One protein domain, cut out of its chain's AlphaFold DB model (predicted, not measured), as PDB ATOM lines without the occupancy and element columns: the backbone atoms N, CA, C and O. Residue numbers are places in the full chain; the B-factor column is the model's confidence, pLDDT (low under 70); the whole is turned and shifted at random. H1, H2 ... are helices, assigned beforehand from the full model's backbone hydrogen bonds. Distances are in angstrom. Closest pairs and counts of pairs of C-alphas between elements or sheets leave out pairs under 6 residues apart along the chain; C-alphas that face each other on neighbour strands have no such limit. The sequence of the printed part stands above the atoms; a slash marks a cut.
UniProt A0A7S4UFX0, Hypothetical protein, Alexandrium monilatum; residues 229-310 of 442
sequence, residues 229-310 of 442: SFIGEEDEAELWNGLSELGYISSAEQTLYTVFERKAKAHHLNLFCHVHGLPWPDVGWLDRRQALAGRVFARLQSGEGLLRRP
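Overview. This is residues 229 to 310 of the 442 residues of the protein "Hypothetical protein" of Alexandrium monilatum (UniProt A0A7S4UFX0). Three helices, H1, H3 and H4, cross one another at steep angles in a compact core, their centres making a triangle, with short H2 folded back beside the last part of H1. The link between H3 and H4 loops from one end of H3 to the beginning of H4, and residues 303 to 310 fold back toward the end of H1. The printed part has 82 residues, with four named helices in the order H1, H2, H3, H4 and no named strand: all helix. It is compact, with a radius of gyration of the C-alphas of 11.7 A, and rounded, spanning 31 by 29 by 22 A.

Along the chain. H1 is residues 233 to 245, 18.6 A long, from C-alpha 233 at (354.261, 172.628, 326.775). H2 is residues 251 to 256. H3 is residues 262 to 275, 21.1 A long. H4 is residues 285 to 302, 26.0 A long, ending at C-alpha 302 at (349.531, 184.439, 312.069).

Arrangement. H1 and H2 form a helical hairpin and only just touch, with 3 pairs of C-alphas within 8 A, through residues 240 to 244 of H1 alone; the closest C-alphas, of Ser 244 and Ser 251, are 6.6 A apart. They run opposite ways at a steep tilt of 37 degrees, only just past shallow. H1 touches residues 293 to 300 of H4 alone, the closest C-alphas being Leu 239 and Phe 297, 5.4 A apart; the tilt is steep, 66 degrees, the same way. H3 touches residues 289 to 296 of H4 alone, closest at the C-alphas of Ala 266 and Arg 289, 5.6 A apart, at a steep tilt of 48 degrees, the same way. H1 and H3 are near each other, while H2 is apart from H3 and H4. Every O i to N i+4 pair is within hydrogen-bond range in H1 and H2, against 9 of 10 in H3 and 13 of 14 in H4.

Size, cuts and confidence. The C-alphas farthest apart, of Val 259 and Gly 305, are 31.7 A apart. The printed part has no cut and no long link. Its mean pLDDT is 71.7, with residues 229 to 231, 251 to 264, 279 to 288 and 291 under 70.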
ATOM      1  N   SER A 229     361.787 176.765 317.419       45.69
ATOM      2  CA  SER A 229     361.822 176.682 318.863       45.69
ATOM      3  C   SER A 229     361.156 175.366 319.219       45.69
ATOM      4  O   SER A 229     360.147 174.999 318.612       45.69
ATOM      5  N   PHE A 230     361.763 174.627 320.148       56.34
ATOM      6  CA  PHE A 230     361.001 173.593 320.825       56.34
ATOM      7  C   PHE A 230     359.750 174.297 321.331       56.34
ATOM      8  O   PHE A 230     359.862 175.250 322.100       56.34
ATOM      9  N   ILE A 231     358.610 173.897 320.785       64.12
ATOM     10  CA  ILE A 231     357.313 174.394 321.206       64.12
ATOM     11  C   ILE A 231     357.214 174.034 322.685       64.12
ATOM     12  O   ILE A 231     357.438 172.870 323.041       64.12
ATOM     13  N   GLY A 232     357.003 175.040 323.536       70.88
ATOM     14  CA  GLY A 232     356.824 174.830 324.968       70.88
ATOM     15  C   GLY A 232     355.606 173.948 325.236       70.88
ATOM     16  O   GLY A 232     354.780 173.735 324.355       70.88
ATOM     17  N   GLU A 233     355.457 173.425 326.450       71.38
ATOM     18  CA  GLU A 233     354.261 172.628 326.775       71.38
ATOM     19  C   GLU A 233     352.970 173.460 326.632       71.38
ATOM     20  O   GLU A 233     351.952 172.943 326.173       71.38
ATOM     21  N   GLU A 234     353.051 174.765 326.919       72.81
ATOM     22  CA  GLU A 234     351.984 175.756 326.718       72.81
ATOM     23  C   GLU A 234     351.700 176.002 325.224       72.81
ATOM     24  O   GLU A 234     350.571 175.789 324.776       72.81
ATOM     25  N   ASP A 235     352.729 176.334 324.429       77.81
ATOM     26  CA  ASP A 235     352.618 176.477 322.966       77.81
ATOM     27  C   ASP A 235     352.083 175.183 322.305       77.81
ATOM     28  O   ASP A 235     351.384 175.223 321.291       77.81
ATOM     29  N   GLU A 236     352.423 174.002 322.848       81.44
ATOM     30  CA  GLU A 236     351.981 172.710 322.312       81.44
ATOM     31  C   GLU A 236     350.491 172.493 322.613       81.44
ATOM     32  O   GLU A 236     349.764 171.999 321.749       81.44
ATOM     33  N   ALA A 237     350.009 172.893 323.791       81.56
ATOM     34  CA  ALA A 237     348.583 172.868 324.108       81.56
ATOM     35  C   ALA A 237     347.780 173.803 323.185       81.56
ATOM     36  O   ALA A 237     346.761 173.387 322.631       81.56
ATOM     37  N   GLU A 238     348.266 175.026 322.952       83.12
ATOM     38  CA  GLU A 238     347.636 175.995 322.048       83.12
ATOM     39  C   GLU A 238     347.629 175.507 320.585       83.12
ATOM     40  O   GLU A 238     346.593 175.555 319.918       83.12
ATOM     41  N   LEU A 239     348.738 174.929 320.107       87.00
ATOM     42  CA  LEU A 239     348.822 174.252 318.806       87.00
ATOM     43  C   LEU A 239     347.738 173.173 318.641       87.00
ATOM     44  O   LEU A 239     347.090 173.105 317.593       87.00
ATOM     45  N   TRP A 240     347.539 172.315 319.648       87.12
ATOM     46  CA  TRP A 240     346.523 171.261 319.569       87.12
ATOM     47  C   TRP A 240     345.097 171.811 319.658       87.12
ATOM     48  O   TRP A 240     344.234 171.302 318.945       87.12
ATOM     49  N   ASN A 241     344.856 172.874 320.435       85.38
ATOM     50  CA  ASN A 241     343.572 173.581 320.460       85.38
ATOM     51  C   ASN A 241     343.223 174.153 319.076       85.38
ATOM     52  O   ASN A 241     342.179 173.805 318.526       85.38
ATOM     53  N   GLY A 242     344.121 174.922 318.451       85.62
ATOM     54  CA  GLY A 242     343.875 175.503 317.123       85.62
ATOM     55  C   GLY A 242     343.666 174.452 316.020       85.62
ATOM     56  O   GLY A 242     342.868 174.644 315.102       85.62
ATOM     57  N   LEU A 243     344.322 173.290 316.118       84.56
ATOM     58  CA  LEU A 243     344.070 172.156 315.218       84.56
ATOM     59  C   LEU A 243     342.715 171.473 315.465       84.56
ATOM     60  O   LEU A 243     342.103 170.991 314.508       84.56
ATOM     61  N   SER A 244     342.250 171.443 316.715       84.69
ATOM     62  CA  SER A 244     340.926 170.952 317.119       84.69
ATOM     63  C   SER A 244     339.819 171.862 316.563       84.69
ATOM     64  O   SER A 244     338.929 171.403 315.851       84.69
ATOM     65  N   GLU A 245     339.945 173.181 316.751       85.81
ATOM     66  CA  GLU A 245     339.012 174.204 316.240       85.81
ATOM     67  C   GLU A 245     338.892 174.219 314.709       85.81
ATOM     68  O   GLU A 245     337.809 174.419 314.150       85.81
ATOM     69  N   LEU A 246     340.003 173.972 314.010       83.56
ATOM     70  CA  LEU A 246     340.029 173.851 312.553       83.56
ATOM     71  C   LEU A 246     339.589 172.464 312.045       83.56
ATOM     72  O   LEU A 246     339.566 172.244 310.832       83.56
ATOM     73  N   GLY A 247     339.220 171.532 312.930       80.62
ATOM     74  CA  GLY A 247     338.712 170.201 312.582       80.62
ATOM     75  C   GLY A 247     339.775 169.215 312.087       80.62
ATOM     76  O   GLY A 247     339.437 168.177 311.515       80.62
ATOM     77  N   TYR A 248     341.066 169.507 312.277       78.44
ATOM     78  CA  TYR A 248     342.140 168.563 311.949       78.44
ATOM     79  C   TYR A 248     342.214 167.398 312.936       78.44
ATOM     80  O   TYR A 248     342.741 166.347 312.569       78.44
ATOM     81  N   ILE A 249     341.687 167.587 314.149       82.31
ATOM     82  CA  ILE A 249     341.713 166.660 315.284       82.31
ATOM     83  C   ILE A 249     340.352 166.724 315.981       82.31
ATOM     84  O   ILE A 249     339.745 167.789 316.043       82.31
ATOM     85  N   SER A 250     339.866 165.604 316.507       77.19
ATOM     86  CA  SER A 250     338.688 165.557 317.378       77.19
ATOM     87  C   SER A 250     339.049 165.748 318.855       77.19
ATOM     88  O   SER A 250     340.128 165.368 319.312       77.19
ATOM     89  N   SER A 251     338.108 166.249 319.656       69.81
ATOM     90  CA  SER A 251     338.300 166.441 321.104       69.81
ATOM     91  C   SER A 251     338.637 165.137 321.857       69.81
ATOM     92  O   SER A 251     339.306 165.175 322.890       69.81
ATOM     93  N   ALA A 252     338.224 163.980 321.322       68.06
ATOM     94  CA  ALA A 252     338.574 162.655 321.842       68.06
ATOM     95  C   ALA A 252     340.027 162.250 321.514       68.06
ATOM     96  O   ALA A 252     340.734 161.724 322.371       68.06
ATOM     97  N   GLU A 253     340.514 162.535 320.302       65.44
ATOM     98  CA  GLU A 253     341.932 162.347 319.958       65.44
ATOM     99  C   GLU A 253     342.823 163.282 320.792       65.44
ATOM    100  O   GLU A 253     343.869 162.869 321.292       65.44
ATOM    101  N   GLN A 254     342.374 164.520 321.028       66.75
ATOM    102  CA  GLN A 254     343.078 165.502 321.856       66.75
ATOM    103  C   GLN A 254     343.326 165.014 323.297       66.75
ATOM    104  O   GLN A 254     344.385 165.296 323.859       66.75
ATOM    105  N   THR A 255     342.410 164.227 323.875       62.31
ATOM    106  CA  THR A 255     342.588 163.622 325.210       62.31
ATOM    107  C   THR A 255     343.517 162.406 325.207       62.31
ATOM    108  O   THR A 255     344.212 162.179 326.192       62.31
ATOM    109  N   LEU A 256     343.594 161.644 324.111       58.03
ATOM    110  CA  LEU A 256     344.554 160.535 323.967       58.03
ATOM    111  C   LEU A 256     346.000 161.046 323.823       58.03
ATOM    112  O   LEU A 256     346.952 160.406 324.282       58.03
ATOM    113  N   TYR A 257     346.162 162.238 323.244       62.06
ATOM    114  CA  TYR A 257     347.448 162.866 322.940       62.06
ATOM    115  C   TYR A 257     348.287 163.346 324.126       62.06
ATOM    116  O   TYR A 257     349.462 163.691 323.934       62.06
ATOM    117  N   THR A 258     347.725 163.361 325.332       54.91
ATOM    118  CA  THR A 258     348.461 163.628 326.575       54.91
ATOM    119  C   THR A 258     349.131 162.371 327.133       54.91
ATOM    120  O   THR A 258     350.107 162.487 327.869       54.91
ATOM    121  N   VAL A 259     348.651 161.175 326.764       46.25
ATOM    122  CA  VAL A 259     349.041 159.907 327.400       46.25
ATOM    123  C   VAL A 259     350.079 159.143 326.572       46.25
ATOM    124  O   VAL A 259     351.135 158.808 327.100       46.25
ATOM    125  N   PHE A 260     349.841 158.896 325.277       45.69
ATOM    126  CA  PHE A 260     350.802 158.204 324.398       45.69
ATOM    127  C   PHE A 260     350.726 158.683 322.928       45.69
ATOM    128  O   PHE A 260     349.896 159.501 322.554       45.69
ATOM    129  N   GLU A 261     351.643 158.171 322.096       60.38
ATOM    130  CA  GLU A 261     351.721 158.350 320.630       60.38
ATOM    131  C   GLU A 261     352.244 159.691 320.067       60.38
ATOM    132  O   GLU A 261     351.542 160.518 319.481       60.38
ATOM    133  N   ARG A 262     353.580 159.821 320.036       60.94
ATOM    134  CA  ARG A 262     354.282 160.863 319.252       60.94
ATOM    135  C   ARG A 262     354.034 160.783 317.729       60.94
ATOM    136  O   ARG A 262     354.357 161.747 317.037       60.94
ATOM    137  N   LYS A 263     353.537 159.644 317.220       59.78
ATOM    138  CA  LYS A 263     353.341 159.345 315.786       59.78
ATOM    139  C   LYS A 263     352.078 160.010 315.241       59.78
ATOM    140  O   LYS A 263     352.170 160.777 314.287       59.78
ATOM    141  N   ALA A 264     350.938 159.777 315.887       63.47
ATOM    142  CA  ALA A 264     349.653 160.290 315.438       63.47
ATOM    143  C   ALA A 264     349.588 161.834 315.501       63.47
ATOM    144  O   ALA A 264     349.177 162.458 314.522       63.47
ATOM    145  N   LYS A 265     350.235 162.466 316.498       75.00
ATOM    146  CA  LYS A 265     350.554 163.914 316.488       75.00
ATOM    147  C   LYS A 265     351.197 164.386 315.172       75.00
ATOM    148  O   LYS A 265     350.766 165.376 314.589       75.00
ATOM    149  N   ALA A 266     352.203 163.675 314.659       71.88
ATOM    150  CA  ALA A 266     352.846 164.043 313.395       71.88
ATOM    151  C   ALA A 266     351.909 163.889 312.179       71.88
ATOM    152  O   ALA A 266     352.036 164.647 311.223       71.88
ATOM    153  N   HIS A 267     350.947 162.960 312.205       73.88
ATOM    154  CA  HIS A 267     349.991 162.764 311.109       73.88
ATOM    155  C   HIS A 267     349.049 163.965 310.927       73.88
ATOM    156  O   HIS A 267     348.843 164.397 309.793       73.88
ATOM    157  N   HIS A 268     348.535 164.560 312.006       80.62
ATOM    158  CA  HIS A 268     347.676 165.749 311.889       80.62
ATOM    159  C   HIS A 268     348.458 166.987 311.429       80.62
ATOM    160  O   HIS A 268     347.977 167.736 310.581       80.62
ATOM    161  N   LEU A 269     349.703 167.151 311.896       82.56
ATOM    162  CA  LEU A 269     350.600 168.218 311.433       82.56
ATOM    163  C   LEU A 269     350.934 168.087 309.939       82.56
ATOM    164  O   LEU A 269     350.963 169.083 309.221       82.56
ATOM    165  N   ASN A 270     351.140 166.860 309.455       75.06
ATOM    166  CA  ASN A 270     351.354 166.576 308.035       75.06
ATOM    167  C   ASN A 270     350.138 166.961 307.182       75.06
ATOM    168  O   ASN A 270     350.298 167.599 306.142       75.06
ATOM    169  N   LEU A 271     348.930 166.589 307.627       76.06
ATOM    170  CA  LEU A 271     347.679 166.917 306.942       76.06
ATOM    171  C   LEU A 271     347.458 168.435 306.879       76.06
ATOM    172  O   LEU A 271     347.146 168.956 305.811       76.06
ATOM    173  N   PHE A 272     347.695 169.151 307.983       81.12
ATOM    174  CA  PHE A 272     347.643 170.614 308.006       81.12
ATOM    175  C   PHE A 272     348.654 171.229 307.031       81.12
ATOM    176  O   PHE A 272     348.288 172.049 306.190       81.12
ATOM    177  N   CYS A 273     349.924 170.809 307.082       76.38
ATOM    178  CA  CYS A 273     350.944 171.313 306.163       76.38
ATOM    179  C   CYS A 273     350.566 171.089 304.692       76.38
ATOM    180  O   CYS A 273     350.797 171.973 303.874       76.38
ATOM    181  N   HIS A 274     349.943 169.953 304.360       73.00
ATOM    182  CA  HIS A 274     349.465 169.677 303.008       73.00
ATOM    183  C   HIS A 274     348.339 170.633 302.578       73.00
ATOM    184  O   HIS A 274     348.454 171.262 301.528       73.00
ATOM    185  N   VAL A 275     347.291 170.803 303.398       74.75
ATOM    186  CA  VAL A 275     346.154 171.691 303.074       74.75
ATOM    187  C   VAL A 275     346.583 173.156 302.948       74.75
ATOM    188  O   VAL A 275     346.095 173.868 302.076       74.75
ATOM    189  N   HIS A 276     347.518 173.606 303.786       76.38
ATOM    190  CA  HIS A 276     347.985 174.995 303.812       76.38
ATOM    191  C   HIS A 276     349.233 175.241 302.938       76.38
ATOM    192  O   HIS A 276     349.842 176.307 303.033       76.38
ATOM    193  N   GLY A 277     349.650 174.272 302.111       73.38
ATOM    194  CA  GLY A 277     350.801 174.407 301.204       73.38
ATOM    195  C   GLY A 277     352.147 174.656 301.902       73.38
ATOM    196  O   GLY A 277     353.065 175.218 301.303       73.38
ATOM    197  N   LEU A 278     352.283 174.275 303.176       73.50
ATOM    198  CA  LEU A 278     353.488 174.525 303.962       73.50
ATOM    199  C   LEU A 278     354.615 173.567 303.536       73.50
ATOM    200  O   LEU A 278     354.399 172.354 303.480       73.50
ATOM    201  N   PRO A 279     355.845 174.065 303.283       66.12
ATOM    202  CA  PRO A 279     356.922 173.215 302.798       66.12
ATOM    203  C   PRO A 279     357.304 172.149 303.829       66.12
ATOM    204  O   PRO A 279     357.514 172.456 305.008       66.12
ATOM    205  N   TRP A 280     357.461 170.913 303.366       60.44
ATOM    206  CA  TRP A 280     357.878 169.787 304.194       60.44
ATOM    207  C   TRP A 280     359.392 169.828 304.479       60.44
ATOM    208  O   TRP A 280     360.160 170.178 303.583       60.44
ATOM    209  N   PRO A 281     359.857 169.496 305.699       56.78
ATOM    210  CA  PRO A 281     361.281 169.547 306.024       56.78
ATOM    211  C   PRO A 281     361.982 168.173 305.889       56.78
ATOM    212  O   PRO A 281     361.602 167.196 306.541       56.78
ATOM    213  N   ASP A 282     363.061 168.114 305.100       46.59
ATOM    214  CA  ASP A 282     363.887 166.914 304.833       46.59
ATOM    215  C   ASP A 282     364.843 166.539 305.992       46.59
ATOM    216  O   ASP A 282     366.056 166.429 305.821       46.59
ATOM    217  N   VAL A 283     364.317 166.365 307.210       40.06
ATOM    218  CA  VAL A 283     365.123 166.133 308.437       40.06
ATOM    219  C   VAL A 283     364.941 164.721 309.026       40.06
ATOM    220  O   VAL A 283     364.244 163.886 308.447       40.06
ATOM    221  N   GLY A 284     365.569 164.423 310.172       47.44
ATOM    222  CA  GLY A 284     365.358 163.187 310.941       47.44
ATOM    223  C   GLY A 284     363.970 163.109 311.600       47.44
ATOM    224  O   GLY A 284     363.248 164.097 311.656       47.44
ATOM    225  N   TRP A 285     363.555 161.937 312.098       46.66
ATOM    226  CA  TRP A 285     362.155 161.714 312.515       46.66
ATOM    227  C   TRP A 285     361.698 162.548 313.730       46.66
ATOM    228  O   TRP A 285     360.584 163.071 313.714       46.66
ATOM    229  N   LEU A 286     362.545 162.730 314.756       48.12
ATOM    230  CA  LEU A 286     362.229 163.634 315.876       48.12
ATOM    231  C   LEU A 286     362.224 165.103 315.428       48.12
ATOM    232  O   LEU A 286     361.279 165.834 315.726       48.12
ATOM    233  N   ASP A 287     363.244 165.504 314.667       59.16
ATOM    234  CA  ASP A 287     363.398 166.871 314.160       59.16
ATOM    235  C   ASP A 287     362.238 167.261 313.230       59.16
ATOM    236  O   ASP A 287     361.771 168.397 313.271       59.16
ATOM    237  N   ARG A 288     361.707 166.308 312.443       66.38
ATOM    238  CA  ARG A 288     360.498 166.486 311.622       66.38
ATOM    239  C   ARG A 288     359.309 166.917 312.463       66.38
ATOM    240  O   ARG A 288     358.681 167.900 312.094       66.38
ATOM    241  N   ARG A 289     358.983 166.224 313.567       72.06
ATOM    242  CA  ARG A 289     357.790 166.577 314.363       72.06
ATOM    243  C   ARG A 289     357.896 168.005 314.889       72.06
ATOM    244  O   ARG A 289     356.947 168.755 314.702       72.06
ATOM    245  N   GLN A 290     359.018 168.385 315.501       72.19
ATOM    246  CA  GLN A 290     359.180 169.743 316.038       72.19
ATOM    247  C   GLN A 290     359.225 170.802 314.922       72.19
ATOM    248  O   GLN A 290     358.595 171.849 315.038       72.19
ATOM    249  N   ALA A 291     359.871 170.515 313.786       67.94
ATOM    250  CA  ALA A 291     359.892 171.429 312.643       67.94
ATOM    251  C   ALA A 291     358.529 171.584 311.942       67.94
ATOM    252  O   ALA A 291     358.243 172.650 311.400       67.94
ATOM    253  N   LEU A 292     357.693 170.542 311.928       74.06
ATOM    254  CA  LEU A 292     356.316 170.606 311.437       74.06
ATOM    255  C   LEU A 292     355.433 171.361 312.431       74.06
ATOM    256  O   LEU A 292     354.788 172.331 312.047       74.06
ATOM    257  N   ALA A 293     355.468 170.969 313.705       81.19
ATOM    258  CA  ALA A 293     354.716 171.602 314.780       81.19
ATOM    259  C   ALA A 293     354.984 173.115 314.822       81.19
ATOM    260  O   ALA A 293     354.039 173.896 314.792       81.19
ATOM    261  N   GLY A 294     356.253 173.539 314.760       77.75
ATOM    262  CA  GLY A 294     356.631 174.955 314.762       77.75
ATOM    263  C   GLY A 294     356.115 175.738 313.551       77.75
ATOM    264  O   GLY A 294     355.783 176.915 313.681       77.75
ATOM    265  N   ARG A 295     356.008 175.101 312.376       77.94
ATOM    266  CA  ARG A 295     355.419 175.717 311.171       77.94
ATOM    267  C   ARG A 295     353.914 175.872 311.302       77.94
ATOM    268  O   ARG A 295     353.395 176.929 310.960       77.94
ATOM    269  N   VAL A 296     353.238 174.835 311.793       82.06
ATOM    270  CA  VAL A 296     351.793 174.861 312.035       82.06
ATOM    271  C   VAL A 296     351.464 175.913 313.091       82.06
ATOM    272  O   VAL A 296     350.643 176.779 312.820       82.06
ATOM    273  N   PHE A 297     352.170 175.929 314.223       83.81
ATOM    274  CA  PHE A 297     351.973 176.917 315.286       83.81
ATOM    275  C   PHE A 297     352.207 178.351 314.799       83.81
ATOM    276  O   PHE A 297     351.338 179.200 314.960       83.81
ATOM    277  N   ALA A 298     353.310 178.617 314.088       77.75
ATOM    278  CA  ALA A 298     353.550 179.934 313.497       77.75
ATOM    279  C   ALA A 298     352.473 180.341 312.469       77.75
ATOM    280  O   ALA A 298     352.190 181.529 312.321       77.75
ATOM    281  N   ARG A 299     351.859 179.378 311.761       84.75
ATOM    282  CA  ARG A 299     350.745 179.648 310.842       84.75
ATOM    283  C   ARG A 299     349.442 179.926 311.592       84.75
ATOM    284  O   ARG A 299     348.757 180.874 311.217       84.75
ATOM    285  N   LEU A 300     349.142 179.178 312.656       83.19
ATOM    286  CA  LEU A 300     348.007 179.430 313.553       83.19
ATOM    287  C   LEU A 300     348.104 180.829 314.175       83.19
ATOM    288  O   LEU A 300     347.199 181.634 313.979       83.19
ATOM    289  N   GLN A 301     349.245 181.160 314.789       82.12
ATOM    290  CA  GLN A 301     349.522 182.476 315.382       82.12
ATOM    291  C   GLN A 301     349.400 183.634 314.379       82.12
ATOM    292  O   GLN A 301     349.015 184.740 314.745       82.12
ATOM    293  N   SER A 302     349.704 183.403 313.095       83.31
ATOM    294  CA  SER A 302     349.531 184.439 312.069       83.31
ATOM    295  C   SER A 302     348.069 184.725 311.704       83.31
ATOM    296  O   SER A 302     347.809 185.767 311.109       83.31
ATOM    297  N   GLY A 303     347.132 183.807 311.985       78.56
ATOM    298  CA  GLY A 303     345.699 183.886 311.641       78.56
ATOM    299  C   GLY A 303     345.359 183.894 310.137       78.56
ATOM    300  O   GLY A 303     344.263 183.512 309.728       78.56
ATOM    301  N   GLU A 304     346.295 184.318 309.295       76.62
ATOM    302  CA  GLU A 304     346.114 184.554 307.872       76.62
ATOM    303  C   GLU A 304     345.839 183.253 307.101       76.62
ATOM    304  O   GLU A 304     346.569 182.268 307.215       76.62
ATOM    305  N   GLY A 305     344.802 183.256 306.257       77.56
ATOM    306  CA  GLY A 305     344.526 182.170 305.310       77.56
ATOM    307  C   GLY A 305     344.367 180.789 305.956       77.56
ATOM    308  O   GLY A 305     344.784 179.790 305.364       77.56
ATOM    309  N   LEU A 306     343.829 180.719 307.178       85.44
ATOM    310  CA  LEU A 306     343.576 179.453 307.860       85.44
ATOM    311  C   LEU A 306     342.344 178.746 307.277       85.44
ATOM    312  O   LEU A 306     341.211 179.191 307.443       85.44
ATOM    313  N   LEU A 307     342.572 177.616 306.608       77.88
ATOM    314  CA  LEU A 307     341.525 176.734 306.104       77.88
ATOM    315  C   LEU A 307     341.166 175.671 307.151       77.88
ATOM    316  O   LEU A 307     342.042 174.973 307.665       77.88
ATOM    317  N   ARG A 308     339.868 175.495 307.425       81.69
ATOM    318  CA  ARG A 308     339.374 174.300 308.130       81.69
ATOM    319  C   ARG A 308     339.743 173.041 307.345       81.69
ATOM    320  O   ARG A 308     339.803 173.083 306.115       81.69
ATOM    321  N   ARG A 309     339.925 171.914 308.042       77.44
ATOM    322  CA  ARG A 309     340.116 170.605 307.409       77.44
ATOM    323  C   ARG A 309     338.970 170.360 306.417       77.44
ATOM    324  O   ARG A 309     337.811 170.320 306.838       77.44
ATOM    325  N   PRO A 310     339.253 170.148 305.123       71.19
ATOM    326  CA  PRO A 310     338.203 169.850 304.168       71.19
ATOM    327  C   PRO A 310     337.596 168.469 304.446       71.19
ATOM    328  O   PRO A 310     338.320 167.479 304.581       71.19
TER     329      PRO A 310